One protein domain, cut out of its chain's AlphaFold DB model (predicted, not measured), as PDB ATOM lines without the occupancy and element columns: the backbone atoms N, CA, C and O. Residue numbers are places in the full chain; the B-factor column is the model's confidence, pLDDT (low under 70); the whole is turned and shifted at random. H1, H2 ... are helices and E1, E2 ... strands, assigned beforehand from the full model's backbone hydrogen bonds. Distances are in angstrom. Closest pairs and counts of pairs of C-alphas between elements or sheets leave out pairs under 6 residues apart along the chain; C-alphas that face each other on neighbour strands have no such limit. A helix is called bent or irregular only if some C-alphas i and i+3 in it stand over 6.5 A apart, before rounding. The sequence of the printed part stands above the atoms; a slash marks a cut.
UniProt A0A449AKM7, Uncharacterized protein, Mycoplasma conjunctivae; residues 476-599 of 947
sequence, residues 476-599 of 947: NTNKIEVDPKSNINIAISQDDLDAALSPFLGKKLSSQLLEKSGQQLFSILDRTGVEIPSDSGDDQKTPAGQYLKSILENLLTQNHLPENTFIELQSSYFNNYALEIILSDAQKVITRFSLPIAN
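This is residues 476 to 599 of the 947 residues of an uncharacterized protein of Mycoplasma conjunctivae (UniProt A0A449AKM7). A strongly twisted sheet of three long strands, E3, E4 and E5, is packed with helices: H1 lies over E3 and E4, H3 only grazes the sheet, and H2 sits between H1 and H3, away from the strands. A small hairpin, E1 and E2, lies where H2 ends and H3 begins. The printed part has 124 residues in a mixed class, in the order H1 H2 E1 E2 H3 E3 E4 E5; both sheets, E3-E4-E5 and E1-E2, are antiparallel. It is compact, with a radius of gyration of the C-alphas of 14.7 A, and spans 48 by 35 by 27 A.

Start at H1, residues 494 to 501, and H2, residues 511 to 526: this helical hairpin touches, closest at C-alphas 500 and 521, 5.0 A, at a shallow tilt of 23 degrees. H2 is irregular, only just: C-alphas 516 and 519 are 6.9 A apart. Next comes the hairpin of E1, residues 531 to 533, and E2, residues 541 to 543, with N 532 and O 542 at 2.8 A. H3, residues 544 to 557, touches H2, closest at C-alphas 545 and 522, 3.8 A, running opposite ways at 21 degrees, a shallow tilt. E3, residues 566 to 573, E4, residues 577 to 584, and E5, residues 589 to 598, form a meander, each strand the antiparallel neighbour of the one before; look at N 568 and O 582, 2.9 A, and N 581 and O 593, 2.8 A. H1 is on this sheet at a height of 9.3 A, along the strands. Every O i to N i+4 pair is within hydrogen-bond range in H1 and H3, and 9 of 12 in H2.

Find C-alpha 494 at (47.311, -38.097, -13.254), where H1 begins its 10.5 A. H2 covers 19.6 A, H3 19.9 A, E3 22.9 A and E4 21.4 A; E1 and E2 are 6.8 A each. E5, 25.4 A, ends at C-alpha 598, (41.701, -43.003, -21.275).

The farthest C-alphas, of Asn 487 and Gln 587, are 48.1 A apart. The printed part has no cut and no long link. Residues 480 to 481 pair with 597 to 598 of E5, parallel. Mean pLDDT of the printed part is 78.1, and residues 482 to 491 and 534 to 540 are among those under 70.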
ATOM      1  N   ASN A 476      26.109 -41.517 -25.312       64.88
ATOM      2  CA  ASN A 476      27.020 -41.438 -26.459       64.88
ATOM      3  C   ASN A 476      28.492 -41.673 -26.105       64.88
ATOM      4  O   ASN A 476      29.304 -41.824 -27.016       64.88
ATOM      5  N   THR A 477      28.867 -41.714 -24.819       68.44
ATOM      6  CA  THR A 477      30.247 -42.029 -24.438       68.44
ATOM      7  C   THR A 477      30.374 -42.662 -23.052       68.44
ATOM      8  O   THR A 477      30.072 -42.066 -22.022       68.44
ATOM      9  N   ASN A 478      30.912 -43.882 -23.013       71.12
ATOM     10  CA  ASN A 478      31.198 -44.611 -21.772       71.12
ATOM     11  C   ASN A 478      32.609 -44.341 -21.209       71.12
ATOM     12  O   ASN A 478      33.018 -44.991 -20.248       71.12
ATOM     13  N   LYS A 479      33.358 -43.414 -21.818       73.88
ATOM     14  CA  LYS A 479      34.704 -42.960 -21.431       73.88
ATOM     15  C   LYS A 479      34.982 -41.572 -22.015       73.88
ATOM     16  O   LYS A 479      34.359 -41.180 -22.996       73.88
ATOM     17  N   ILE A 480      35.957 -40.852 -21.474       77.69
ATOM     18  CA  ILE A 480      36.576 -39.702 -22.147       77.69
ATOM     19  C   ILE A 480      37.928 -40.178 -22.682       77.69
ATOM     20  O   ILE A 480      38.774 -40.622 -21.910       77.69
ATOM     21  N   GLU A 481      38.143 -40.148 -23.995       70.75
ATOM     22  CA  GLU A 481      39.445 -40.493 -24.581       70.75
ATOM     23  C   GLU A 481      40.337 -39.261 -24.648       70.75
ATOM     24  O   GLU A 481      39.947 -38.290 -25.277       70.75
ATOM     25  N   VAL A 482      41.537 -39.290 -24.064       65.81
ATOM     26  CA  VAL A 482      42.552 -38.250 -24.302       65.81
ATOM     27  C   VAL A 482      43.360 -38.633 -25.546       65.81
ATOM     28  O   VAL A 482      44.460 -39.174 -25.455       65.81
ATOM     29  N   ASP A 483      42.788 -38.421 -26.730       60.22
ATOM     30  CA  ASP A 483      43.485 -38.600 -28.013       60.22
ATOM     31  C   ASP A 483      43.667 -37.238 -28.710       60.22
ATOM     32  O   ASP A 483      42.676 -36.663 -29.175       60.22
ATOM     33  N   PRO A 484      44.896 -36.680 -28.764       51.41
ATOM     34  CA  PRO A 484      45.148 -35.351 -29.307       51.41
ATOM     35  C   PRO A 484      45.026 -35.331 -30.835       51.41
ATOM     36  O   PRO A 484      46.011 -35.372 -31.582       51.41
ATOM     37  N   LYS A 485      43.789 -35.194 -31.316       48.56
ATOM     38  CA  LYS A 485      43.503 -34.865 -32.713       48.56
ATOM     39  C   LYS A 485      44.024 -33.456 -33.009       48.56
ATOM     40  O   LYS A 485      43.364 -32.462 -32.726       48.56
ATOM     41  N   SER A 486      45.191 -33.421 -33.658       38.31
ATOM     42  CA  SER A 486      45.979 -32.268 -34.132       38.31
ATOM     43  C   SER A 486      47.089 -31.755 -33.194       38.31
ATOM     44  O   SER A 486      46.833 -31.189 -32.144       38.31
ATOM     45  N   ASN A 487      48.339 -31.919 -33.660       37.75
ATOM     46  CA  ASN A 487      49.566 -31.095 -33.551       37.75
ATOM     47  C   ASN A 487      49.981 -30.345 -32.256       37.75
ATOM     48  O   ASN A 487      51.090 -29.799 -32.227       37.75
ATOM     49  N   ILE A 488      49.188 -30.330 -31.187       40.03
ATOM     50  CA  ILE A 488      49.491 -29.711 -29.892       40.03
ATOM     51  C   ILE A 488      49.377 -30.799 -28.828       40.03
ATOM     52  O   ILE A 488      48.315 -31.083 -28.286       40.03
ATOM     53  N   ASN A 489      50.503 -31.448 -28.553       43.97
ATOM     54  CA  ASN A 489      50.542 -32.578 -27.639       43.97
ATOM     55  C   ASN A 489      50.603 -32.109 -26.189       43.97
ATOM     56  O   ASN A 489      51.652 -31.672 -25.720       43.97
ATOM     57  N   ILE A 490      49.487 -32.253 -25.482       52.66
ATOM     58  CA  ILE A 490      49.420 -32.131 -24.028       52.66
ATOM     59  C   ILE A 490      48.998 -33.500 -23.503       52.66
ATOM     60  O   ILE A 490      47.817 -33.841 -23.493       52.66
ATOM     61  N   ALA A 491      49.980 -34.300 -23.091       59.50
ATOM     62  CA  ALA A 491      49.708 -35.488 -22.301       59.50
ATOM     63  C   ALA A 491      49.204 -35.033 -20.924       59.50
ATOM     64  O   ALA A 491      49.935 -34.368 -20.188       59.50
ATOM     65  N   ILE A 492      47.955 -35.359 -20.584       70.12
ATOM     66  CA  ILE A 492      47.417 -35.077 -19.250       70.12
ATOM     67  C   ILE A 492      48.052 -36.055 -18.264       70.12
ATOM     68  O   ILE A 492      47.943 -37.272 -18.448       70.12
ATOM     69  N   SER A 493      48.689 -35.539 -17.212       72.56
ATOM     70  CA  SER A 493      49.152 -36.382 -16.114       72.56
ATOM     71  C   SER A 493      48.024 -36.669 -15.121       72.56
ATOM     72  O   SER A 493      47.092 -35.882 -14.950       72.56
ATOM     73  N   GLN A 494      48.140 -37.791 -14.415       77.81
ATOM     74  CA  GLN A 494      47.311 -38.097 -13.254       77.81
ATOM     75  C   GLN A 494      47.342 -36.942 -12.238       77.81
ATOM     76  O   GLN A 494      46.297 -36.584 -11.703       77.81
ATOM     77  N   ASP A 495      48.516 -36.349 -12.002       76.62
ATOM     78  CA  ASP A 495      48.703 -35.305 -10.991       76.62
ATOM     79  C   ASP A 495      47.963 -34.006 -11.350       76.62
ATOM     80  O   ASP A 495      47.436 -33.346 -10.458       76.62
ATOM     81  N   ASP A 496      47.852 -33.662 -12.641       77.56
ATOM     82  CA  ASP A 496      47.070 -32.504 -13.101       77.56
ATOM     83  C   ASP A 496      45.573 -32.674 -12.791       77.56
ATOM     84  O   ASP A 496      44.916 -31.739 -12.321       77.56
ATOM     85  N   LEU A 497      45.031 -33.875 -13.030       85.50
ATOM     86  CA  LEU A 497      43.625 -34.198 -12.766       85.50
ATOM     87  C   LEU A 497      43.345 -34.376 -11.269       85.50
ATOM     88  O   LEU A 497      42.341 -33.866 -10.778       85.50
ATOM     89  N   ASP A 498      44.243 -35.029 -10.525       85.81
ATOM     90  CA  ASP A 498      44.137 -35.175  -9.069       85.81
ATOM     91  C   ASP A 498      44.227 -33.803  -8.374       85.81
ATOM     92  O   ASP A 498      43.445 -33.520  -7.463       85.81
ATOM     93  N   ALA A 499      45.092 -32.898  -8.848       83.94
ATOM     94  CA  ALA A 499      45.134 -31.514  -8.378       83.94
ATOM     95  C   ALA A 499      43.825 -30.765  -8.684       83.94
ATOM     96  O   ALA A 499      43.293 -30.092  -7.799       83.94
ATOM     97  N   ALA A 500      43.272 -30.921  -9.891       89.12
ATOM     98  CA  ALA A 500      42.008 -30.300 -10.292       89.12
ATOM     99  C   ALA A 500      40.774 -30.869  -9.560       89.12
ATOM    100  O   ALA A 500      39.799 -30.144  -9.353       89.12
ATOM    101  N   LEU A 501      40.812 -32.137  -9.133       90.31
ATOM    102  CA  LEU A 501      39.763 -32.772  -8.325       90.31
ATOM    103  C   LEU A 501      39.938 -32.562  -6.816       90.31
ATOM    104  O   LEU A 501      38.954 -32.640  -6.079       90.31
ATOM    105  N   SER A 502      41.140 -32.220  -6.345       90.62
ATOM    106  CA  SER A 502      41.412 -31.967  -4.924       90.62
ATOM    107  C   SER A 502      40.437 -30.995  -4.222       90.62
ATOM    108  O   SER A 502      40.115 -31.247  -3.057       90.62
ATOM    109  N   PRO A 503      39.863 -29.949  -4.868       91.25
ATOM    110  CA  PRO A 503      38.883 -29.080  -4.220       91.25
ATOM    111  C   PRO A 503      37.539 -29.760  -3.929       91.25
ATOM    112  O   PRO A 503      36.794 -29.236  -3.098       91.25
ATOM    113  N   PHE A 504      37.221 -30.876  -4.590       89.75
ATOM    114  CA  PHE A 504      35.953 -31.607  -4.479       89.75
ATOM    115  C   PHE A 504      35.992 -32.757  -3.462       89.75
ATOM    116  O   PHE A 504      34.938 -33.176  -2.985       89.75
ATOM    117  N   LEU A 505      37.184 -33.247  -3.102       86.06
ATOM    118  CA  LEU A 505      37.345 -34.404  -2.217       86.06
ATOM    119  C   LEU A 505      36.657 -34.186  -0.859       86.06
ATOM    120  O   LEU A 505      36.943 -33.221  -0.147       86.06
ATOM    121  N   GLY A 506      35.746 -35.100  -0.506       83.56
ATOM    122  CA  GLY A 506      34.965 -35.050   0.735       83.56
ATOM    123  C   GLY A 506      33.981 -33.876   0.827       83.56
ATOM    124  O   GLY A 506      33.614 -33.477   1.933       83.56
ATOM    125  N   LYS A 507      33.587 -33.276  -0.306       88.62
ATOM    126  CA  LYS A 507      32.615 -32.177  -0.357       88.62
ATOM    127  C   LYS A 507      31.433 -32.517  -1.249       88.62
ATOM    128  O   LYS A 507      31.580 -33.050  -2.346       88.62
ATOM    129  N   LYS A 508      30.254 -32.081  -0.801       90.44
ATOM    130  CA  LYS A 508      29.020 -32.134  -1.584       90.44
ATOM    131  C   LYS A 508      29.161 -31.262  -2.831       90.44
ATOM    132  O   LYS A 508      29.458 -30.068  -2.729       90.44
ATOM    133  N   LEU A 509      28.921 -31.854  -3.994       90.69
ATOM    134  CA  LEU A 509      28.888 -31.149  -5.265       90.69
ATOM    135  C   LEU A 509      27.752 -30.115  -5.258       90.69
ATOM    136  O   LEU A 509      26.651 -30.373  -4.775       90.69
ATOM    137  N   SER A 510      28.031 -28.928  -5.783       90.81
ATOM    138  CA  SER A 510      27.071 -27.829  -5.905       90.81
ATOM    139  C   SER A 510      27.474 -26.927  -7.064       90.81
ATOM    140  O   SER A 510      28.655 -26.877  -7.416       90.81
ATOM    141  N   SER A 511      26.528 -26.169  -7.624       90.19
ATOM    142  CA  SER A 511      26.799 -25.271  -8.754       90.19
ATOM    143  C   SER A 511      27.892 -24.250  -8.426       90.19
ATOM    144  O   SER A 511      28.765 -24.006  -9.247       90.19
ATOM    145  N   GLN A 512      27.925 -23.736  -7.189       91.69
ATOM    146  CA  GLN A 512      28.966 -22.804  -6.739       91.69
ATOM    147  C   GLN A 512      30.358 -23.459  -6.643       91.69
ATOM    148  O   GLN A 512      31.364 -22.815  -6.939       91.69
ATOM    149  N   LEU A 513      30.440 -24.727  -6.217       90.75
ATOM    150  CA  LEU A 513      31.708 -25.466  -6.187       90.75
ATOM    151  C   LEU A 513      32.185 -25.779  -7.612       90.75
ATOM    152  O   LEU A 513      33.367 -25.633  -7.911       90.75
ATOM    153  N   LEU A 514      31.260 -26.141  -8.504       91.56
ATOM    154  CA  LEU A 514      31.537 -26.394  -9.916       91.56
ATOM    155  C   LEU A 514      32.053 -25.133 -10.629       91.56
ATOM    156  O   LEU A 514      33.070 -25.186 -11.314       91.56
ATOM    157  N   GLU A 515      31.406 -23.988 -10.403       89.12
ATOM    158  CA  GLU A 515      31.789 -22.688 -10.962       89.12
ATOM    159  C   GLU A 515      33.174 -22.231 -10.479       89.12
ATOM    160  O   GLU A 515      33.986 -21.774 -11.285       89.12
ATOM    161  N   LYS A 516      33.465 -22.371  -9.177       87.12
ATOM    162  CA  LYS A 516      34.724 -21.906  -8.567       87.12
ATOM    163  C   LYS A 516      35.907 -22.850  -8.767       87.12
ATOM    164  O   LYS A 516      37.039 -22.380  -8.825       87.12
ATOM    165  N   SER A 517      35.673 -24.161  -8.801       88.44
ATOM    166  CA  SER A 517      36.740 -25.173  -8.763       88.44
ATOM    167  C   SER A 517      36.774 -26.086  -9.988       88.44
ATOM    168  O   SER A 517      37.822 -26.644 -10.294       88.44
ATOM    169  N   GLY A 518      35.670 -26.216 -10.730       88.31
ATOM    170  CA  GLY A 518      35.601 -27.083 -11.911       88.31
ATOM    171  C   GLY A 518      36.356 -26.542 -13.123       88.31
ATOM    172  O   GLY A 518      36.793 -27.326 -13.958       88.31
ATOM    173  N   GLN A 519      36.584 -25.225 -13.211       88.69
ATOM    174  CA  GLN A 519      37.241 -24.595 -14.368       88.69
ATOM    175  C   GLN A 519      38.611 -25.207 -14.698       88.69
ATOM    176  O   GLN A 519      38.936 -25.382 -15.872       88.69
ATOM    177  N   GLN A 520      39.402 -25.578 -13.684       87.44
ATOM    178  CA  GLN A 520      40.693 -26.234 -13.898       87.44
ATOM    179  C   GLN A 520      40.517 -27.637 -14.500       87.44
ATOM    180  O   GLN A 520      41.180 -27.962 -15.481       87.44
ATOM    181  N   LEU A 521      39.581 -28.437 -13.978       90.19
ATOM    182  CA  LEU A 521      39.273 -29.773 -14.502       90.19
ATOM    183  C   LEU A 521      38.792 -29.710 -15.960       90.19
ATOM    184  O   LEU A 521      39.296 -30.441 -16.809       90.19
ATOM    185  N   PHE A 522      37.852 -28.810 -16.260       91.62
ATOM    186  CA  PHE A 522      37.300 -28.669 -17.610       91.62
ATOM    187  C   PHE A 522      38.353 -28.167 -18.598       91.62
ATOM    188  O   PHE A 522      38.523 -28.765 -19.653       91.62
ATOM    189  N   SER A 523      39.129 -27.140 -18.239       86.38
ATOM    190  CA  SER A 523      40.176 -26.612 -19.124       86.38
ATOM    191  C   SER A 523      41.320 -27.600 -19.376       86.38
ATOM    192  O   SER A 523      41.865 -27.608 -20.476       86.38
ATOM    193  N   ILE A 524      41.668 -28.466 -18.415       83.19
ATOM    194  CA  ILE A 524      42.617 -29.567 -18.646       83.19
ATOM    195  C   ILE A 524      42.080 -30.523 -19.720       83.19
ATOM    196  O   ILE A 524      42.816 -30.858 -20.645       83.19
ATOM    197  N   LEU A 525      40.802 -30.911 -19.643       84.38
ATOM    198  CA  LEU A 525      40.175 -31.808 -20.619       84.38
ATOM    199  C   LEU A 525      39.945 -31.141 -21.986       84.38
ATOM    200  O   LEU A 525      40.194 -31.768 -23.010       84.38
ATOM    201  N   ASP A 526      39.548 -29.868 -22.037       84.62
ATOM    202  CA  ASP A 526      39.356 -29.127 -23.296       84.62
ATOM    203  C   ASP A 526      40.680 -28.934 -24.062       84.62
ATOM    204  O   ASP A 526      40.706 -28.982 -25.292       84.62
ATOM    205  N   ARG A 527      41.810 -28.795 -23.350       75.06
ATOM    206  CA  ARG A 527      43.163 -28.678 -23.936       75.06
ATOM    207  C   ARG A 527      43.620 -29.904 -24.735       75.06
ATOM    208  O   ARG A 527      44.649 -29.824 -25.400       75.06
ATOM    209  N   THR A 528      42.887 -31.013 -24.683       71.31
ATOM    210  CA  THR A 528      43.182 -32.231 -25.456       71.31
ATOM    211  C   THR A 528      42.768 -32.138 -26.924       71.31
ATOM    212  O   THR A 528      43.236 -32.938 -27.726       71.31
ATOM    213  N   GLY A 529      41.877 -31.205 -27.285       69.19
ATOM    214  CA  GLY A 529      41.256 -31.172 -28.616       69.19
ATOM    215  C   GLY A 529      40.247 -32.303 -28.867       69.19
ATOM    216  O   GLY A 529      39.825 -32.511 -30.002       69.19
ATOM    217  N   VAL A 530      39.862 -33.049 -27.828       76.38
ATOM    218  CA  VAL A 530      38.864 -34.119 -27.919       76.38
ATOM    219  C   VAL A 530      37.472 -33.509 -27.896       76.38
ATOM    220  O   VAL A 530      37.105 -32.799 -26.959       76.38
ATOM    221  N   GLU A 531      36.677 -33.844 -28.906       80.88
ATOM    222  CA  GLU A 531      35.287 -33.420 -29.028       80.88
ATOM    223  C   GLU A 531      34.356 -34.640 -29.039       80.88
ATOM    224  O   GLU A 531      34.616 -35.633 -29.727       80.88
ATOM    225  N   ILE A 532      33.260 -34.555 -28.288       80.06
ATOM    226  CA  ILE A 532      32.278 -35.624 -28.079       80.06
ATOM    227  C   ILE A 532      30.978 -35.252 -28.822       80.06
ATOM    228  O   ILE A 532      30.526 -34.111 -28.675       80.06
ATOM    229  N   PRO A 533      30.372 -36.152 -29.624       75.56
ATOM    230  CA  PRO A 533      29.108 -35.879 -30.319       75.56
ATOM    231  C   PRO A 533      27.948 -35.598 -29.351       75.56
ATOM    232  O   PRO A 533      27.794 -36.294 -28.346       75.56
ATOM    233  N   SER A 534      27.111 -34.605 -29.660       65.00
ATOM    234  CA  SER A 534      25.911 -34.299 -28.871       65.00
ATOM    235  C   SER A 534      24.727 -35.226 -29.176       65.00
ATOM    236  O   SER A 534      24.527 -35.636 -30.315       65.00
ATOM    237  N   ASP A 535      23.865 -35.461 -28.180       57.41
ATOM    238  CA  ASP A 535      22.597 -36.209 -28.314       57.41
ATOM    239  C   ASP A 535      21.536 -35.545 -29.224       57.41
ATOM    240  O   ASP A 535      20.475 -36.119 -29.456       57.41
ATOM    241  N   SER A 536      21.772 -34.328 -29.723       53.25
ATOM    242  CA  SER A 536      20.760 -33.491 -30.388       53.25
ATOM    243  C   SER A 536      20.465 -33.840 -31.854       53.25
ATOM    244  O   SER A 536      19.578 -33.225 -32.441       53.25
ATOM    245  N   GLY A 537      21.175 -34.799 -32.456       49.06
ATOM    246  CA  GLY A 537      20.954 -35.228 -33.846       49.06
ATOM    247  C   GLY A 537      21.534 -34.308 -34.932       49.06
ATOM    248  O   GLY A 537      21.443 -34.647 -36.108       49.06
ATOM    249  N   ASP A 538      22.160 -33.194 -34.546       52.31
ATOM    250  CA  ASP A 538      23.060 -32.399 -35.394       52.31
ATOM    251  C   ASP A 538      24.510 -32.898 -35.239       52.31
ATOM    252  O   ASP A 538      24.898 -33.348 -34.161       52.31
ATOM    253  N   ASP A 539      25.354 -32.697 -36.261       58.78
ATOM    254  CA  ASP A 539      26.810 -32.983 -36.268       58.78
ATOM    255  C   ASP A 539      27.646 -32.124 -35.276       58.78
ATOM    256  O   ASP A 539      28.868 -31.988 -35.406       58.78
ATOM    257  N   GLN A 540      27.010 -31.511 -34.274       67.88
ATOM    258  CA  GLN A 540      27.677 -30.694 -33.266       67.88
ATOM    259  C   GLN A 540      28.515 -31.567 -32.322       67.88
ATOM    260  O   GLN A 540      28.071 -32.582 -31.778       67.88
ATOM    261  N   LYS A 541      29.758 -31.141 -32.104       78.56
ATOM    262  CA  LYS A 541      30.688 -31.784 -31.179       78.56
ATOM    263  C   LYS A 541      31.044 -30.812 -30.066       78.56
ATOM    264  O   LYS A 541      31.256 -29.628 -30.310       78.56
ATOM    265  N   THR A 542      31.108 -31.322 -28.845       83.31
ATOM    266  CA  THR A 542      31.393 -30.532 -27.644       83.31
ATOM    267  C   THR A 542      32.776 -30.897 -27.103       83.31
ATOM    268  O   THR A 542      33.031 -32.089 -26.921       83.31
ATOM    269  N   PRO A 543      33.666 -29.929 -26.811       86.94
ATOM    270  CA  PRO A 543      34.938 -30.193 -26.137       86.94
ATOM    271  C   PRO A 543      34.761 -31.003 -24.844       86.94
ATOM    272  O   PRO A 543      33.802 -30.796 -24.100       86.94
ATOM    273  N   ALA A 544      35.669 -31.945 -24.577       85.56
ATOM    274  CA  ALA A 544      35.498 -32.957 -23.532       85.56
ATOM    275  C   ALA A 544      35.276 -32.394 -22.112       85.56
ATOM    276  O   ALA A 544      34.524 -32.976 -21.326       85.56
ATOM    277  N   GLY A 545      35.890 -31.256 -21.776       89.50
ATOM    278  CA  GLY A 545      35.683 -30.563 -20.507       89.50
ATOM    279  C   GLY A 545      34.328 -29.865 -20.432       89.50
ATOM    280  O   GLY A 545      33.652 -29.975 -19.409       89.50
ATOM    281  N   GLN A 546      33.882 -29.219 -21.513       89.81
ATOM    282  CA  GLN A 546      32.532 -28.641 -21.597       89.81
ATOM    283  C   GLN A 546      31.429 -29.711 -21.584       89.81
ATOM    284  O   GLN A 546      30.381 -29.499 -20.976       89.81
ATOM    285  N   TYR A 547      31.672 -30.879 -22.185       87.31
ATOM    286  CA  TYR A 547      30.771 -32.032 -22.113       87.31
ATOM    287  C   TYR A 547      30.671 -32.576 -20.680       87.31
ATOM    288  O   TYR A 547      29.575 -32.751 -20.155       87.31
ATOM    289  N   LEU A 548      31.803 -32.762 -19.989       89.31
ATOM    290  CA  LEU A 548      31.782 -33.157 -18.578       89.31
ATOM    291  C   LEU A 548      31.077 -32.107 -17.702       89.31
ATOM    292  O   LEU A 548      30.297 -32.462 -16.817       89.31
ATOM    293  N   LYS A 549      31.326 -30.816 -17.954       91.25
ATOM    294  CA  LYS A 549      30.670 -29.712 -17.250       91.25
ATOM    295  C   LYS A 549      29.151 -29.779 -17.401       91.25
ATOM    296  O   LYS A 549      28.463 -29.754 -16.385       91.25
ATOM    297  N   SER A 550      28.634 -29.900 -18.626       87.19
ATOM    298  CA  SER A 550      27.186 -29.918 -18.867       87.19
ATOM    299  C   SER A 550      26.507 -31.122 -18.210       87.19
ATOM    300  O   SER A 550      25.421 -30.977 -17.654       87.19
ATOM    301  N   ILE A 551      27.166 -32.286 -18.159       85.69
ATOM    302  CA  ILE A 551      26.665 -33.443 -17.404       85.69
ATOM    303  C   ILE A 551      26.598 -33.146 -15.906       85.69
ATOM    304  O   ILE A 551      25.564 -33.389 -15.286       85.69
ATOM    305  N   LEU A 552      27.660 -32.597 -15.309       89.38
ATOM    306  CA  LEU A 552      27.664 -32.266 -13.880       89.38
ATOM    307  C   LEU A 552      26.637 -31.169 -13.541       89.38
ATOM    308  O   LEU A 552      25.996 -31.241 -12.493       89.38
ATOM    309  N   GLU A 553      26.411 -30.202 -14.432       88.62
ATOM    310  CA  GLU A 553      25.345 -29.199 -14.299       88.62
ATOM    311  C   GLU A 553      23.947 -29.830 -14.417       88.62
ATOM    312  O   GLU A 553      23.084 -29.557 -13.580       88.62
ATOM    313  N   ASN A 554      23.716 -30.733 -15.375       82.75
ATOM    314  CA  ASN A 554      22.433 -31.427 -15.549       82.75
ATOM    315  C   ASN A 554      22.119 -32.395 -14.391       82.75
ATOM    316  O   ASN A 554      20.970 -32.487 -13.950       82.75
ATOM    317  N   LEU A 555      23.129 -33.071 -13.834       80.62
ATOM    318  CA  LEU A 555      22.988 -33.906 -12.635       80.62
ATOM    319  C   LEU A 555      22.605 -33.096 -11.383       80.62
ATOM    320  O   LEU A 555      21.963 -33.645 -10.493       80.62
ATOM    321  N   LEU A 556      22.967 -31.808 -11.319       80.81
ATOM    322  CA  LEU A 556      22.593 -30.900 -10.226       80.81
ATOM    323  C   LEU A 556      21.254 -30.177 -10.448       80.81
ATOM    324  O   LEU A 556      20.575 -29.847  -9.478       80.81
ATOM    325  N   THR A 557      20.906 -29.864 -11.700       74.75
ATOM    326  CA  THR A 557      19.797 -28.945 -12.029       74.75
ATOM    327  C   THR A 557      18.558 -29.632 -12.593       74.75
ATOM    328  O   THR A 557      17.446 -29.210 -12.280       74.75
ATOM    329  N   GLN A 558      18.732 -30.681 -13.401       64.75
ATOM    330  CA  GLN A 558      17.631 -31.382 -14.072       64.75
ATOM    331  C   GLN A 558      17.207 -32.654 -13.338       64.75
ATOM    332  O   GLN A 558      16.048 -33.046 -13.421       64.75
ATOM    333  N   ASN A 559      18.122 -33.281 -12.593       59.78
ATOM    334  CA  ASN A 559      17.807 -34.465 -11.803       59.78
ATOM    335  C   ASN A 559      17.586 -34.107 -10.351       59.78
ATOM    336  O   ASN A 559      18.404 -33.467  -9.691       59.78
ATOM    337  N   HIS A 560      16.484 -34.616  -9.828       61.53
ATOM    338  CA  HIS A 560      16.234 -34.597  -8.408       61.53
ATOM    339  C   HIS A 560      16.773 -35.892  -7.828       61.53
ATOM    340  O   HIS A 560      16.143 -36.945  -7.904       61.53
ATOM    341  N   LEU A 561      17.988 -35.790  -7.287       67.44
ATOM    342  CA  LEU A 561      18.584 -36.841  -6.474       67.44
ATOM    343  C   LEU A 561      17.565 -37.302  -5.414       67.44
ATOM    344  O   LEU A 561      16.824 -36.455  -4.900       67.44
ATOM    345  N   PRO A 562      17.524 -38.602  -5.064       66.31
ATOM    346  CA  PRO A 562      16.659 -39.094  -3.996       66.31
ATOM    347  C   PRO A 562      16.814 -38.254  -2.722       66.31
ATOM    348  O   PRO A 562      17.917 -37.784  -2.419       66.31
ATOM    349  N   GLU A 563      15.730 -38.061  -1.972       68.38
ATOM    350  CA  GLU A 563      15.747 -37.204  -0.783       68.38
ATOM    351  C   GLU A 563      16.898 -37.567   0.175       68.38
ATOM    352  O   GLU A 563      17.254 -38.734   0.358       68.38
ATOM    353  N   ASN A 564      17.505 -36.536   0.771       73.56
ATOM    354  CA  ASN A 564      18.662 -36.620   1.674       73.56
ATOM    355  C   ASN A 564      19.987 -37.130   1.060       73.56
ATOM    356  O   ASN A 564      20.977 -37.252   1.788       73.56
ATOM    357  N   THR A 565      20.055 -37.363  -0.256       80.38
ATOM    358  CA  THR A 565      21.298 -37.749  -0.952       80.38
ATOM    359  C   THR A 565      22.027 -36.556  -1.586       80.38
ATOM    360  O   THR A 565      21.466 -35.474  -1.765       80.38
ATOM    361  N   PHE A 566      23.314 -36.728  -1.886       86.38
ATOM    362  CA  PHE A 566      24.167 -35.735  -2.538       86.38
ATOM    363  C   PHE A 566      25.251 -36.409  -3.385       86.38
ATOM    364  O   PHE A 566      25.604 -37.566  -3.157       86.38
ATOM    365  N   ILE A 567      25.784 -35.667  -4.359       89.38
ATOM    366  CA  ILE A 567      26.901 -36.117  -5.197       89.38
ATOM    367  C   ILE A 567      28.234 -35.709  -4.561       89.38
ATOM    368  O   ILE A 567      28.354 -34.604  -4.031       89.38
ATOM    369  N   GLU A 568      29.244 -36.565  -4.675       91.06
ATOM    370  CA  GLU A 568      30.655 -36.247  -4.429       91.06
ATOM    371  C   GLU A 568      31.488 -36.648  -5.658       91.06
ATOM    372  O   GLU A 568      31.109 -37.560  -6.397       91.06
ATOM    373  N   LEU A 569      32.622 -35.976  -5.877       91.19
ATOM    374  CA  LEU A 569      33.572 -36.313  -6.943       91.19
ATOM    375  C   LEU A 569      34.916 -36.722  -6.334       91.19
ATOM    376  O   LEU A 569      35.436 -36.040  -5.448       91.19
ATOM    377  N   GLN A 570      35.492 -37.811  -6.836       89.88
ATOM    378  CA  GLN A 570      36.859 -38.243  -6.526       89.88
ATOM    379  C   GLN A 570      37.508 -38.846  -7.780       89.88
ATOM    380  O   GLN A 570      36.824 -39.130  -8.763       89.88
ATOM    381  N   SER A 571      38.813 -39.094  -7.735       85.44
ATOM    382  CA  SER A 571      39.499 -39.903  -8.742       85.44
ATOM    383  C   SER A 571      39.636 -41.361  -8.306       85.44
ATOM    384  O   SER A 571      39.617 -41.691  -7.115       85.44
ATOM    385  N   SER A 572      39.794 -42.256  -9.278       82.19
ATOM    386  CA  SER A 572      40.322 -43.600  -9.056       82.19
ATOM    387  C   SER A 572      41.338 -43.955 -10.146       82.19
ATOM    388  O   SER A 572      41.258 -43.477 -11.277       82.19
ATOM    389  N   TYR A 573      42.341 -44.767  -9.801       66.38
ATOM    390  CA  TYR A 573      43.364 -45.224 -10.745       66.38
ATOM    391  C   TYR A 573      43.682 -46.695 -10.479       66.38
ATOM    392  O   TYR A 573      44.457 -47.023  -9.578       66.38
ATOM    393  N   PHE A 574      43.065 -47.593 -11.250       58.72
ATOM    394  CA  PHE A 574      43.355 -49.031 -11.183       58.72
ATOM    395  C   PHE A 574      44.169 -49.469 -12.405       58.72
ATOM    396  O   PHE A 574      45.375 -49.676 -12.294       58.72
ATOM    397  N   ASN A 575      43.523 -49.514 -13.577       58.31
ATOM    398  CA  ASN A 575      44.180 -49.740 -14.873       58.31
ATOM    399  C   ASN A 575      44.259 -48.446 -15.701       58.31
ATOM    400  O   ASN A 575      45.305 -48.144 -16.263       58.31
ATOM    401  N   ASN A 576      43.168 -47.677 -15.717       67.75
ATOM    402  CA  ASN A 576      43.075 -46.330 -16.277       67.75
ATOM    403  C   ASN A 576      42.735 -45.345 -15.149       67.75
ATOM    404  O   ASN A 576      42.245 -45.767 -14.096       67.75
ATOM    405  N   TYR A 577      42.934 -44.051 -15.403       80.62
ATOM    406  CA  TYR A 577      42.318 -42.991 -14.608       80.62
ATOM    407  C   TYR A 577      40.795 -43.041 -14.782       80.62
ATOM    408  O   TYR A 577      40.307 -43.321 -15.879       80.62
ATOM    409  N   ALA A 578      40.036 -42.744 -13.734       87.62
ATOM    410  CA  ALA A 578      38.601 -42.531 -13.820       87.62
ATOM    411  C   ALA A 578      38.149 -41.397 -12.895       87.62
ATOM    412  O   ALA A 578      38.663 -41.231 -11.787       87.62
ATOM    413  N   LEU A 579      37.151 -40.645 -13.356       90.75
ATOM    414  CA  LEU A 579      36.344 -39.786 -12.506       90.75
ATOM    415  C   LEU A 579      35.251 -40.644 -11.866       90.75
ATOM    416  O   LEU A 579      34.408 -41.213 -12.556       90.75
ATOM    417  N   GLU A 580      35.248 -40.720 -10.544       92.00
ATOM    418  CA  GLU A 580      34.191 -41.371  -9.782       92.00
ATOM    419  C   GLU A 580      33.142 -40.327  -9.393       92.00
ATOM    420  O   GLU A 580      33.423 -39.393  -8.635       92.00
ATOM    421  N   ILE A 581      31.919 -40.521  -9.878       90.94
ATOM    422  CA  ILE A 581      30.737 -39.776  -9.456       90.94
ATOM    423  C   ILE A 581      30.037 -40.622  -8.387       90.94
ATOM    424  O   ILE A 581      29.482 -41.688  -8.671       90.94
ATOM    425  N   ILE A 582      30.122 -40.187  -7.133       90.69
ATOM    426  CA  ILE A 582      29.598 -40.911  -5.970       90.69
ATOM    427  C   ILE A 582      28.228 -40.345  -5.608       90.69
ATOM    428  O   ILE A 582      28.089 -39.130  -5.507       90.69
ATOM    429  N   LEU A 583      27.252 -41.211  -5.332       88.25
ATOM    430  CA  LEU A 583      26.059 -40.827  -4.579       88.25
ATOM    431  C   LEU A 583      26.226 -41.258  -3.121       88.25
ATOM    432  O   LEU A 583      26.403 -42.449  -2.839       88.25
ATOM    433  N   SER A 584      26.107 -40.300  -2.211       87.69
ATOM    434  CA  SER A 584      26.229 -40.488  -0.764       87.69
ATOM    435  C   SER A 584      24.999 -39.924  -0.045       87.69
ATOM    436  O   SER A 584      24.332 -39.015  -0.543       87.69
ATOM    437  N   ASP A 585      24.697 -40.447   1.140       82.44
ATOM    438  CA  ASP A 585      23.863 -39.773   2.139       82.44
ATOM    439  C   ASP A 585      24.708 -39.395   3.370       82.44
ATOM    440  O   ASP A 585      25.937 -39.461   3.351       82.44
ATOM    441  N   ALA A 586      24.070 -38.917   4.440       74.31
ATOM    442  CA  ALA A 586      24.773 -38.466   5.642       74.31
ATOM    443  C   ALA A 586      25.504 -39.586   6.417       74.31
ATOM    444  O   ALA A 586      26.261 -39.274   7.335       74.31
ATOM    445  N   GLN A 587      25.263 -40.862   6.094       74.06
ATOM    446  CA  GLN A 587      25.770 -42.018   6.838       74.06
ATOM    447  C   GLN A 587      26.588 -42.990   5.974       74.06
ATOM    448  O   GLN A 587      27.485 -43.654   6.498       74.06
ATOM    449  N   LYS A 588      26.296 -43.100   4.671       82.88
ATOM    450  CA  LYS A 588      26.923 -44.079   3.769       82.88
ATOM    451  C   LYS A 588      27.067 -43.583   2.328       82.88
ATOM    452  O   LYS A 588      26.279 -42.786   1.826       82.88
ATOM    453  N   VAL A 589      28.046 -44.160   1.629       86.50
ATOM    454  CA  VAL A 589      28.071 -44.183   0.160       86.50
ATOM    455  C   VAL A 589      26.999 -45.164  -0.314       86.50
ATOM    456  O   VAL A 589      27.022 -46.331   0.075       86.50
ATOM    457  N   ILE A 590      26.088 -44.698  -1.164       85.12
ATOM    458  CA  ILE A 590      24.986 -45.489  -1.726       85.12
ATOM    459  C   ILE A 590      25.455 -46.208  -2.992       85.12
ATOM    460  O   ILE A 590      25.233 -47.404  -3.167       85.12
ATOM    461  N   THR A 591      26.112 -45.480  -3.897       86.06
ATOM    462  CA  THR A 591      26.591 -46.024  -5.172       86.06
ATOM    463  C   THR A 591      27.728 -45.182  -5.752       86.06
ATOM    464  O   THR A 591      27.965 -44.052  -5.330       86.06
ATOM    465  N   ARG A 592      28.440 -45.743  -6.731       89.25
ATOM    466  CA  ARG A 592      29.485 -45.076  -7.514       89.25
ATOM    467  C   ARG A 592      29.256 -45.341  -8.995       89.25
ATOM    468  O   ARG A 592      28.929 -46.469  -9.373       89.25
ATOM    469  N   PHE A 593      29.461 -44.317  -9.810       86.12
ATOM    470  CA  PHE A 593      29.596 -44.417 -11.255       86.12
ATOM    471  C   PHE A 593      31.023 -44.017 -11.631       86.12
ATOM    472  O   PHE A 593      31.462 -42.916 -11.309       86.12
ATOM    473  N   SER A 594      31.744 -44.917 -12.294       87.94
ATOM    474  CA  SER A 594      33.125 -44.698 -12.722       87.94
ATOM    475  C   SER A 594      33.127 -44.316 -14.200       87.94
ATOM    476  O   SER A 594      32.701 -45.116 -15.033       87.94
ATOM    477  N   LEU A 595      33.584 -43.104 -14.517       87.19
ATOM    478  CA  LEU A 595      33.799 -42.619 -15.879       87.19
ATOM    479  C   LEU A 595      35.302 -42.701 -16.206       87.19
ATOM    480  O   LEU A 595      36.066 -41.857 -15.730       87.19
ATOM    481  N   PRO A 596      35.756 -43.677 -17.012       86.06
ATOM    482  CA  PRO A 596      37.158 -43.787 -17.393       86.06
ATOM    483  C   PRO A 596      37.617 -42.580 -18.214       86.06
ATOM    484  O   PRO A 596      36.936 -42.167 -19.154       86.06
ATOM    485  N   ILE A 597      38.811 -42.078 -17.912       83.50
ATOM    486  CA  ILE A 597      39.543 -41.114 -18.732       83.50
ATOM    487  C   ILE A 597      40.755 -41.861 -19.306       83.50
ATOM    488  O   ILE A 597      41.714 -42.179 -18.600       83.50
ATOM    489  N   ALA A 598      40.666 -42.242 -20.579       73.44
ATOM    490  CA  ALA A 598      41.701 -43.003 -21.275       73.44
ATOM    491  C   ALA A 598      42.905 -42.119 -21.633       73.44
ATOM    492  O   ALA A 598      42.766 -40.910 -21.788       73.44
ATOM    493  N   ASN A 599      44.079 -42.743 -21.789       67.81
ATOM    494  CA  ASN A 599      45.363 -42.111 -22.135       67.81
ATOM    495  C   ASN A 599      45.898 -41.067 -21.126       67.81
ATOM    496  O   ASN A 599      46.823 -40.321 -21.447       67.81
TER     497      ASN A 599